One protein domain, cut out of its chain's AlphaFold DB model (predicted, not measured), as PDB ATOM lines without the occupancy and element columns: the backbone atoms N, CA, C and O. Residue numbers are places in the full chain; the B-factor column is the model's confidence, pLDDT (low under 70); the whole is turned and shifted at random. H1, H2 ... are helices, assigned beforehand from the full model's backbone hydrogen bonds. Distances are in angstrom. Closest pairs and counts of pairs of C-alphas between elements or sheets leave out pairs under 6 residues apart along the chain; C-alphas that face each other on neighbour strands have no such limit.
ATOM      1  N   THR A 549      24.830 101.709  36.685       95.50
ATOM      2  CA  THR A 549      24.084 100.525  37.131       95.50
ATOM      3  C   THR A 549      22.579 100.779  37.075       95.50
ATOM      4  O   THR A 549      22.118 101.920  37.139       95.50
ATOM      5  N   GLU A 550      21.796  99.706  36.992       95.56
ATOM      6  CA  GLU A 550      20.333  99.750  37.024       95.56
ATOM      7  C   GLU A 550      19.809 100.513  38.247       95.56
ATOM      8  O   GLU A 550      18.847 101.270  38.155       95.56
ATOM      9  N   GLU A 551      20.457 100.323  39.397       95.31
ATOM     10  CA  GLU A 551      20.118 101.022  40.634       95.31
ATOM     11  C   GLU A 551      20.435 102.517  40.549       95.31
ATOM     12  O   GLU A 551      19.549 103.328  40.798       95.31
ATOM     13  N   SER A 552      21.637 102.885  40.093       95.19
ATOM     14  CA  SER A 552      22.047 104.293  39.958       95.19
ATOM     15  C   SER A 552      21.150 105.071  38.989       95.19
ATOM     16  O   SER A 552      20.815 106.226  39.245       95.19
ATOM     17  N   LEU A 553      20.731 104.440  37.884       96.38
ATOM     18  CA  LEU A 553      19.780 105.023  36.932       96.38
ATOM     19  C   LEU A 553      18.414 105.272  37.573       96.38
ATOM     20  O   LEU A 553      17.831 106.342  37.403       96.38
ATOM     21  N   ALA A 554      17.900 104.294  38.315       95.81
ATOM     22  CA  ALA A 554      16.607 104.419  38.972       95.81
ATOM     23  C   ALA A 554      16.626 105.453  40.100       95.81
ATOM     24  O   ALA A 554      15.655 106.188  40.268       95.81
ATOM     25  N   GLU A 555      17.725 105.542  40.847       94.56
ATOM     26  CA  GLU A 555      17.923 106.569  41.870       94.56
ATOM     27  C   GLU A 555      17.994 107.968  41.265       94.56
ATOM     28  O   GLU A 555      17.288 108.857  41.737       94.56
ATOM     29  N   LEU A 556      18.750 108.148  40.176       94.88
ATOM     30  CA  LEU A 556      18.781 109.406  39.433       94.88
ATOM     31  C   LEU A 556      17.380 109.817  38.973       94.88
ATOM     32  O   LEU A 556      16.948 110.944  39.215       94.88
ATOM     33  N   TYR A 557      16.660 108.890  38.338       94.81
ATOM     34  CA  TYR A 557      15.303 109.145  37.878       94.81
ATOM     35  C   TYR A 557      14.396 109.564  39.033       94.81
ATOM     36  O   TYR A 557      13.679 110.548  38.918       94.81
ATOM     37  N   LEU A 558      14.427 108.839  40.154       93.62
ATOM     38  CA  LEU A 558      13.565 109.114  41.303       93.62
ATOM     39  C   LEU A 558      13.905 110.430  42.006       93.62
ATOM     40  O   LEU A 558      12.980 111.139  42.396       93.62
ATOM     41  N   ALA A 559      15.193 110.758  42.141       92.69
ATOM     42  CA  ALA A 559      15.636 112.019  42.724       92.69
ATOM     43  C   ALA A 559      15.107 113.205  41.909       92.69
ATOM     44  O   ALA A 559      14.525 114.126  42.465       92.69
ATOM     45  N   LEU A 560      15.218 113.151  40.580       92.69
ATOM     46  CA  LEU A 560      14.763 114.237  39.706       92.69
ATOM     47  C   LEU A 560      13.238 114.249  39.520       92.69
ATOM     48  O   LEU A 560      12.626 115.316  39.478       92.69
ATOM     49  N   ALA A 561      12.605 113.074  39.446       90.81
ATOM     50  CA  ALA A 561      11.161 112.948  39.271       90.81
ATOM     51  C   ALA A 561      10.365 113.502  40.463       90.81
ATOM     52  O   ALA A 561       9.229 113.932  40.282       90.81
ATOM     53  N   GLY A 562      10.947 113.520  41.667       86.81
ATOM     54  CA  GLY A 562      10.322 114.115  42.853       86.81
ATOM     55  C   GLY A 562      10.133 115.635  42.772       86.81
ATOM     56  O   GLY A 562       9.247 116.168  43.434       86.81
ATOM     57  N   HIS A 563      10.917 116.323  41.936       86.75
ATOM     58  CA  HIS A 563      10.905 117.785  41.791       86.75
ATOM     59  C   HIS A 563      10.263 118.260  40.487       86.75
ATOM     60  O   HIS A 563      10.325 119.441  40.150       86.75
ATOM     61  N   THR A 564       9.665 117.350  39.720       82.62
ATOM     62  CA  THR A 564       9.099 117.673  38.416       82.62
ATOM     63  C   THR A 564       7.615 117.347  38.344       82.62
ATOM     64  O   THR A 564       7.076 116.574  39.138       82.62
ATOM     65  N   THR A 565       6.925 117.974  37.397       81.12
ATOM     66  CA  THR A 565       5.486 117.773  37.232       81.12
ATOM     67  C   THR A 565       5.197 116.429  36.570       81.12
ATOM     68  O   THR A 565       6.006 115.913  35.796       81.12
ATOM     69  N   ALA A 566       4.003 115.881  36.809       72.56
ATOM     70  CA  ALA A 566       3.544 114.695  36.088       72.56
ATOM     71  C   ALA A 566       3.547 114.915  34.560       72.56
ATOM     72  O   ALA A 566       3.885 113.992  33.826       72.56
ATOM     73  N   GLU A 567       3.273 116.142  34.094       71.44
ATOM     74  CA  GLU A 567       3.368 116.521  32.675       71.44
ATOM     75  C   GLU A 567       4.809 116.464  32.141       71.44
ATOM     76  O   GLU A 567       5.021 116.186  30.974       71.44
ATOM     77  N   THR A 568       5.841 116.692  32.952       76.50
ATOM     78  CA  THR A 568       7.228 116.555  32.474       76.50
ATOM     79  C   THR A 568       7.628 115.084  32.337       76.50
ATOM     80  O   THR A 568       8.339 114.708  31.399       76.50
ATOM     81  N   LEU A 569       7.151 114.238  33.256       78.44
ATOM     82  CA  LEU A 569       7.403 112.794  33.239       78.44
ATOM     83  C   LEU A 569       6.649 112.084  32.112       78.44
ATOM     84  O   LEU A 569       7.184 111.152  31.511       78.44
ATOM     85  N   ASP A 570       5.427 112.530  31.830       72.94
ATOM     86  CA  ASP A 570       4.544 111.970  30.810       72.94
ATOM     87  C   ASP A 570       3.762 113.107  30.116       72.94
ATOM     88  O   ASP A 570       2.616 113.397  30.473       72.94
ATOM     89  N   PRO A 571       4.402 113.834  29.176       66.88
ATOM     90  CA  PRO A 571       3.817 115.028  28.583       66.88
ATOM     91  C   PRO A 571       2.576 114.717  27.751       66.88
ATOM     92  O   PRO A 571       2.624 113.842  26.879       66.88
ATOM     93  N   PRO A 572       1.473 115.472  27.941       52.91
ATOM     94  CA  PRO A 572       0.345 115.385  27.033       52.91
ATOM     95  C   PRO A 572       0.793 115.820  25.636       52.91
ATOM     96  O   PRO A 572       1.634 116.710  25.477       52.91
ATOM     97  N   LEU A 573       0.206 115.220  24.601       44.97
ATOM     98  CA  LEU A 573       0.415 115.670  23.226       44.97
ATOM     99  C   LEU A 573      -0.205 117.063  23.084       44.97
ATOM    100  O   LEU A 573      -1.410 117.187  22.875       44.97
ATOM    101  N   ARG A 574       0.611 118.109  23.235       40.81
ATOM    102  CA  ARG A 574       0.233 119.487  22.917       40.81
ATOM    103  C   ARG A 574       0.678 119.803  21.491       40.81
ATOM    104  O   ARG A 574       1.817 119.540  21.113       40.81
ATOM    105  N   SER A 575      -0.215 120.383  20.695       35.34
ATOM    106  CA  SER A 575       0.126 120.958  19.395       35.34
ATOM    107  C   SER A 575       0.730 122.356  19.589       35.34
ATOM    108  O   SER A 575       0.049 123.246  20.096       35.34
ATOM    109  N   GLY A 576       1.989 122.560  19.189       38.47
ATOM    110  CA  GLY A 576       2.672 123.860  19.216       38.47
ATOM    111  C   GLY A 576       4.198 123.729  19.285       38.47
ATOM    112  O   GLY A 576       4.712 122.658  19.601       38.47
ATOM    113  N   TRP A 577       4.921 124.815  18.991       31.17
ATOM    114  CA  TRP A 577       6.351 124.926  19.306       31.17
ATOM    115  C   TRP A 577       6.508 124.947  20.832       31.17
ATOM    116  O   TRP A 577       6.306 125.975  21.474       31.17
ATOM    117  N   ILE A 578       6.818 123.794  21.418       45.88
ATOM    118  CA  ILE A 578       7.322 123.703  22.788       45.88
ATOM    119  C   ILE A 578       8.825 123.952  22.675       45.88
ATOM    120  O   ILE A 578       9.481 123.308  21.858       45.88
ATOM    121  N   GLY A 579       9.357 124.912  23.440       50.75
ATOM    122  CA  GLY A 579      10.806 125.130  23.518       50.75
ATOM    123  C   GLY A 579      11.547 123.834  23.864       50.75
ATOM    124  O   GLY A 579      10.941 122.887  24.369       50.75
ATOM    125  N   ASP A 580      12.845 123.757  23.576       60.94
ATOM    126  CA  ASP A 580      13.597 122.519  23.777       60.94
ATOM    127  C   ASP A 580      13.606 122.056  25.248       60.94
ATOM    128  O   ASP A 580      14.361 122.553  26.083       60.94
ATOM    129  N   ASP A 581      12.784 121.045  25.547       73.25
ATOM    130  CA  ASP A 581      12.709 120.341  26.834       73.25
ATOM    131  C   ASP A 581      13.894 119.370  26.999       73.25
ATOM    132  O   ASP A 581      13.740 118.147  26.950       73.25
ATOM    133  N   HIS A 582      15.110 119.913  27.122       79.38
ATOM    134  CA  HIS A 582      16.347 119.135  27.281       79.38
ATOM    135  C   HIS A 582      16.284 118.210  28.503       79.38
ATOM    136  O   HIS A 582      16.547 117.009  28.395       79.38
ATOM    137  N   PHE A 583      15.869 118.758  29.646       86.75
ATOM    138  CA  PHE A 583      15.742 118.018  30.895       86.75
ATOM    139  C   PHE A 583      14.709 116.891  30.798       86.75
ATOM    140  O   PHE A 583      15.018 115.749  31.137       86.75
ATOM    141  N   GLY A 584      13.497 117.160  30.305       86.19
ATOM    142  CA  GLY A 584      12.481 116.122  30.182       86.19
ATOM    143  C   GLY A 584      12.862 115.056  29.153       86.19
ATOM    144  O   GLY A 584      12.617 113.875  29.395       86.19
ATOM    145  N   LYS A 585      13.524 115.420  28.041       83.31
ATOM    146  CA  LYS A 585      14.086 114.445  27.082       83.31
ATOM    147  C   LYS A 585      15.103 113.517  27.766       83.31
ATOM    148  O   LYS A 585      15.009 112.304  27.591       83.31
ATOM    149  N   LEU A 586      16.017 114.066  28.574       87.75
ATOM    150  CA  LEU A 586      16.983 113.295  29.366       87.75
ATOM    151  C   LEU A 586      16.281 112.378  30.381       87.75
ATOM    152  O   LEU A 586      16.562 111.187  30.447       87.75
ATOM    153  N   LEU A 587      15.339 112.909  31.160       90.19
ATOM    154  CA  LEU A 587      14.660 112.144  32.208       90.19
ATOM    155  C   LEU A 587      13.833 110.986  31.626       90.19
ATOM    156  O   LEU A 587      13.829 109.884  32.179       90.19
ATOM    157  N   ARG A 588      13.184 111.206  30.475       88.75
ATOM    158  CA  ARG A 588      12.417 110.184  29.746       88.75
ATOM    159  C   ARG A 588      13.298 109.160  29.019       88.75
ATOM    160  O   ARG A 588      12.786 108.099  28.663       88.75
ATOM    161  N   SER A 589      14.597 109.417  28.832       89.88
ATOM    162  CA  SER A 589      15.524 108.422  28.272       89.88
ATOM    163  C   SER A 589      15.892 107.336  29.291       89.88
ATOM    164  O   SER A 589      16.061 106.179  28.912       89.88
ATOM    165  N   ILE A 590      15.931 107.656  30.592       94.88
ATOM    166  CA  ILE A 590      16.360 106.721  31.647       94.88
ATOM    167  C   ILE A 590      15.535 105.416  31.684       94.88
ATOM    168  O   ILE A 590      16.143 104.342  31.724       94.88
ATOM    169  N   PRO A 591      14.185 105.432  31.638       94.19
ATOM    170  CA  PRO A 591      13.404 104.197  31.576       94.19
ATOM    171  C   PRO A 591      13.711 103.329  30.349       94.19
ATOM    172  O   PRO A 591      13.687 102.102  30.453       94.19
ATOM    173  N   ILE A 592      14.020 103.953  29.207       91.81
ATOM    174  CA  ILE A 592      14.395 103.246  27.975       91.81
ATOM    175  C   ILE A 592      15.773 102.604  28.148       91.81
ATOM    176  O   ILE A 592      15.914 101.411  27.899       91.81
ATOM    177  N   LEU A 593      16.754 103.330  28.694       94.31
ATOM    178  CA  LEU A 593      18.080 102.777  29.002       94.31
ATOM    179  C   LEU A 593      18.003 101.579  29.960       94.31
ATOM    180  O   LEU A 593      18.731 100.600  29.804       94.31
ATOM    181  N   LEU A 594      17.116 101.636  30.960       95.12
ATOM    182  CA  LEU A 594      16.855 100.498  31.841       95.12
ATOM    183  C   LEU A 594      16.249  99.321  31.069       95.12
ATOM    184  O   LEU A 594      16.687  98.189  31.250       95.12
ATOM    185  N   GLN A 595      15.272  99.562  30.192       92.94
ATOM    186  CA  GLN A 595      14.700  98.507  29.354       92.94
ATOM    187  C   GLN A 595      15.760  97.845  28.460       92.94
ATOM    188  O   GLN A 595      15.818  96.618  28.402       92.94
ATOM    189  N   GLU A 596      16.629  98.631  27.825       91.50
ATOM    190  CA  GLU A 596      17.686  98.148  26.927       91.50
ATOM    191  C   GLU A 596      18.692  97.217  27.618       91.50
ATOM    192  O   GLU A 596      19.210  96.294  26.982       91.50
ATOM    193  N   LYS A 597      18.922  97.383  28.931       89.56
ATOM    194  CA  LYS A 597      19.778  96.472  29.713       89.56
ATOM    195  C   LYS A 597      19.235  95.041  29.761       89.56
ATOM    196  O   LYS A 597      20.023  94.116  29.929       89.56
ATOM    197  N   ASN A 598      17.922  94.836  29.599       86.00
ATOM    198  CA  ASN A 598      17.282  93.514  29.539       86.00
ATOM    199  C   ASN A 598      17.644  92.568  30.707       86.00
ATOM    200  O   ASN A 598      17.717  91.351  30.536       86.00
ATOM    201  N   THR A 599      17.848  93.105  31.913       85.88
ATOM    202  CA  THR A 599      18.157  92.313  33.115       85.88
ATOM    203  C   THR A 599      16.949  92.201  34.057       85.88
ATOM    204  O   THR A 599      16.081  93.083  34.078       85.88
ATOM    205  N   PRO A 600      16.875  91.155  34.909       81.50
ATOM    206  CA  PRO A 600      15.864  91.084  35.967       81.50
ATOM    207  C   PRO A 600      15.943  92.270  36.941       81.50
ATOM    208  O   PRO A 600      14.915  92.738  37.434       81.50
ATOM    209  N   GLN A 601      17.152  92.785  37.188       89.12
ATOM    210  CA  GLN A 601      17.371  93.964  38.024       89.12
ATOM    211  C   GLN A 601      16.778  95.221  37.381       89.12
ATOM    212  O   GLN A 601      16.106  95.986  38.069       89.12
ATOM    213  N   ALA A 602      16.931  95.409  36.068       89.44
ATOM    214  CA  ALA A 602      16.327  96.535  35.365       89.44
ATOM    215  C   ALA A 602      14.797  96.495  35.441       89.44
ATOM    216  O   ALA A 602      14.158  97.506  35.734       89.44
ATOM    217  N   ALA A 603      14.201  95.312  35.265       85.25
ATOM    218  CA  ALA A 603      12.766  95.120  35.440       85.25
ATOM    219  C   ALA A 603      12.299  95.447  36.870       85.25
ATOM    220  O   ALA A 603      11.272  96.106  37.057       85.25
ATOM    221  N   HIS A 604      13.061  95.027  37.884       88.50
ATOM    222  CA  HIS A 604      12.785  95.360  39.281       88.50
ATOM    223  C   HIS A 604      12.847  96.873  39.536       88.50
ATOM    224  O   HIS A 604      11.931  97.435  40.139       88.50
ATOM    225  N   GLN A 605      13.881  97.550  39.037       95.62
ATOM    226  CA  GLN A 605      14.049  98.990  39.225       95.62
ATOM    227  C   GLN A 605      12.979  99.804  38.481       95.62
ATOM    228  O   GLN A 605      12.394 100.713  39.067       95.62
ATOM    229  N   LEU A 606      12.614  99.421  37.252       89.19
ATOM    230  CA  LEU A 606      11.477 100.009  36.534       89.19
ATOM    231  C   LEU A 606      10.169  99.849  37.322       89.19
ATOM    232  O   LEU A 606       9.368 100.781  37.398       89.19
ATOM    233  N   ARG A 607       9.962  98.692  37.969       85.62
ATOM    234  CA  ARG A 607       8.795  98.470  38.829       85.62
ATOM    235  C   ARG A 607       8.816  99.376  40.063       85.62
ATOM    236  O   ARG A 607       7.802 100.009  40.349       85.62
ATOM    237  N   ARG A 608       9.963  99.500  40.739       92.25
ATOM    238  CA  ARG A 608      10.162 100.435  41.863       92.25
ATOM    239  C   ARG A 608       9.862 101.877  41.448       92.25
ATOM    240  O   ARG A 608       9.132 102.575  42.152       92.25
ATOM    241  N   MET A 609      10.380 102.314  40.298       92.56
ATOM    242  CA  MET A 609      10.117 103.647  39.747       92.56
ATOM    243  C   MET A 609       8.624 103.866  39.492       92.56
ATOM    244  O   MET A 609       8.076 104.909  39.853       92.56
ATOM    245  N   ALA A 610       7.948 102.863  38.931       85.50
ATOM    246  CA  ALA A 610       6.515 102.904  38.681       85.50
ATOM    247  C   ALA A 610       5.679 102.985  39.967       85.50
ATOM    248  O   ALA A 610       4.664 103.678  40.015       85.50
ATOM    249  N   ASP A 611       6.092 102.298  41.031       82.81
ATOM    250  CA  ASP A 611       5.370 102.303  42.304       82.81
ATOM    251  C   ASP A 611       5.508 103.641  43.046       82.81
ATOM    252  O   ASP A 611       4.570 104.052  43.739       82.81
ATOM    253  N   LYS A 612       6.633 104.347  42.860       86.69
ATOM    254  CA  LYS A 612       6.886 105.682  43.426       86.69
ATOM    255  C   LYS A 612       6.225 106.807  42.632       86.69
ATOM    256  O   LYS A 612       5.549 107.634  43.228       86.69
ATOM    257  N   THR A 613       6.375 106.812  41.309       83.56
ATOM    258  CA  THR A 613       5.822 107.868  40.434       83.56
ATOM    259  C   THR A 613       4.367 107.640  40.036       83.56
ATOM    260  O   THR A 613       3.724 108.534  39.504       83.56
ATOM    261  N   LYS A 614       3.844 106.431  40.271       79.38
ATOM    262  CA  LYS A 614       2.512 105.963  39.855       79.38
ATOM    263  C   LYS A 614       2.294 105.858  38.341       79.38
ATOM    264  O   LYS A 614       1.224 105.401  37.939       79.38
ATOM    265  N   LEU A 615       3.313 106.126  37.522       76.44
ATOM    266  CA  LEU A 615       3.249 106.048  36.062       76.44
ATOM    267  C   LEU A 615       3.065 104.604  35.581       76.44
ATOM    268  O   LEU A 615       3.882 103.717  35.848       76.44
ATOM    269  N   TRP A 616       1.989 104.356  34.837       69.06
ATOM    270  CA  TRP A 616       1.656 103.020  34.346       69.06
ATOM    271  C   TRP A 616       2.644 102.530  33.274       69.06
ATOM    272  O   TRP A 616       2.973 101.343  33.264       69.06
ATOM    273  N   ARG A 617       3.173 103.431  32.429       71.94
ATOM    274  CA  ARG A 617       4.115 103.102  31.343       71.94
ATOM    275  C   ARG A 617       5.382 102.438  31.875       71.94
ATOM    276  O   ARG A 617       5.864 101.473  31.295       71.94
ATOM    277  N   LEU A 618       5.855 102.865  33.047       82.25
ATOM    278  CA  LEU A 618       6.978 102.230  33.740       82.25
ATOM    279  C   LEU A 618       6.646 100.807  34.218       82.25
ATOM    280  O   LEU A 618       7.514  99.937  34.188       82.25
ATOM    281  N   ARG A 619       5.393 100.525  34.615       77.62
ATOM    282  CA  ARG A 619       4.951  99.153  34.948       77.62
ATOM    283  C   ARG A 619       4.925  98.263  33.715       77.62
ATOM    284  O   ARG A 619       5.210  97.072  33.824       77.62
ATOM    285  N   ASP A 620       4.528  98.825  32.578       71.81
ATOM    286  CA  ASP A 620       4.510  98.113  31.307       71.81
ATOM    287  C   ASP A 620       5.930  97.787  30.841       71.81
ATOM    288  O   ASP A 620       6.241  96.612  30.645       71.81
ATOM    289  N   LEU A 621       6.816  98.789  30.827       80.69
ATOM    290  CA  LEU A 621       8.247  98.618  30.574       80.69
ATOM    291  C   LEU A 621       8.854  97.570  31.510       80.69
ATOM    292  O   LEU A 621       9.461  96.622  31.035       80.69
ATOM    293  N   ALA A 622       8.607  97.646  32.823       77.94
ATOM    294  CA  ALA A 622       9.081  96.642  33.781       77.94
ATOM    295  C   ALA A 622       8.645  95.213  33.410       77.94
ATOM    296  O   ALA A 622       9.427  94.271  33.527       77.94
ATOM    297  N   ARG A 623       7.396  95.038  32.957       72.81
ATOM    298  CA  ARG A 623       6.858  93.733  32.552       72.81
ATOM    299  C   ARG A 623       7.500  93.235  31.261       72.81
ATOM    300  O   ARG A 623       7.840  92.056  31.188       72.81
ATOM    301  N   GLN A 624       7.652  94.112  30.271       78.81
ATOM    302  CA  GLN A 624       8.320  93.797  29.009       78.81
ATOM    303  C   GLN A 624       9.778  93.407  29.267       78.81
ATOM    304  O   GLN A 624      10.185  92.317  28.882       78.81
ATOM    305  N   THR A 625      10.523  94.219  30.023       81.69
ATOM    306  CA  THR A 625      11.910  93.939  30.413       81.69
ATOM    307  C   THR A 625      12.021  92.624  31.182       81.69
ATOM    308  O   THR A 625      12.914  91.836  30.900       81.69
ATOM    309  N   ALA A 626      11.098  92.326  32.107       74.38
ATOM    310  CA  ALA A 626      11.083  91.044  32.819       74.38
ATOM    311  C   ALA A 626      10.863  89.854  31.874       74.38
ATOM    312  O   ALA A 626      11.502  88.816  32.037       74.38
ATOM    313  N   ALA A 627       9.959  89.993  30.900       71.69
ATOM    314  CA  ALA A 627       9.691  88.955  29.914       71.69
ATOM    315  C   ALA A 627      10.906  88.724  29.005       71.69
ATOM    316  O   ALA A 627      11.302  87.577  28.820       71.69
ATOM    317  N   THR A 628      11.530  89.791  28.500       78.81
ATOM    318  CA  THR A 628      12.730  89.708  27.660       78.81
ATOM    319  C   THR A 628      13.922  89.146  28.434       78.81
ATOM    320  O   THR A 628      14.581  88.230  27.949       78.81
ATOM    321  N   ALA A 629      14.147  89.598  29.672       76.88
ATOM    322  CA  ALA A 629      15.195  89.073  30.547       76.88
ATOM    323  C   ALA A 629      15.001  87.575  30.837       76.88
ATOM    324  O   ALA A 629      15.948  86.791  30.797       76.88
ATOM    325  N   ALA A 630      13.760  87.153  31.095       67.56
ATOM    326  CA  ALA A 630      13.432  85.742  31.277       67.56
ATOM    327  C   ALA A 630      13.655  84.929  29.993       67.56
ATOM    328  O   ALA A 630      14.082  83.779  30.079       67.56
ATOM    329  N   GLN A 631      13.405  85.525  28.821       68.25
ATOM    330  CA  GLN A 631      13.652  84.894  27.526       68.25
ATOM    331  C   GLN A 631      15.141  84.701  27.233       68.25
ATOM    332  O   GLN A 631      15.542  83.631  26.782       68.25
ATOM    333  N   SER A 632      15.972  85.703  27.534       66.19
ATOM    334  CA  SER A 632      17.427  85.614  27.368       66.19
ATOM    335  C   SER A 632      18.089  84.658  28.362       66.19
ATOM    336  O   SER A 632      19.151  84.115  28.079       66.19
ATOM    337  N   LEU A 633      17.459  84.433  29.519       64.06
ATOM    338  CA  LEU A 633      17.930  83.523  30.567       64.06
ATOM    339  C   LEU A 633      17.358  82.099  30.434       64.06
ATOM    340  O   LEU A 633      17.487  81.301  31.364       64.06
ATOM    341  N   HIS A 634      16.706  81.760  29.315       52.62
ATOM    342  CA  HIS A 634      16.031  80.473  29.168       52.62
ATOM    343  C   HIS A 634      16.985  79.268  29.265       52.62
ATOM    344  O   HIS A 634      17.660  78.901  28.305       52.62
TER     345      HIS A 634
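AT A GLANCE: This is residues 549 to 634 of the 853 residues of an uncharacterized protein of Streptomyces sp. SJ1-7 (UniProt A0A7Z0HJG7). H1, H3, H4 and H5 make an up-and-down bundle; short H2 packs on H3, and residues 572 to 580 stick out. The 86 printed residues have five named helices, H1 to H5, and no named strand: all helix. Compact, with a radius of gyration of the C-alphas of 13.5 A, it spans 46 by 25 by 20 A.

HOW THE PARTS SIT: H1, residues 550 to 561, touches residues 587 to 594 of H3, residues 582 to 597; closest are C-alphas 550 and 594, 6.3 A apart. H4, residues 600 to 613, forms a hairpin with H5, residues 616 to 632, at a shallow tilt of 7 degrees; closest are C-alphas 603 and 622, 4.3 A apart. Each O i to N i+4 pair is within hydrogen-bond range in H1, H4 and H5, 9 of 12 in H3.

IN THESE COORDINATES: Find C-alpha 550, where H1 begins, at (20.333, 99.750, 37.024); H5 runs 24.5 A to C-alpha 632 at (17.427, 85.614, 27.368).

THE WHOLE: The printed part has no cut, and a long link joins H2, residues 566 to 569, to H3; pLDDT is under 70 at residues 571 to 580, residue 616 and residues 630 to 634.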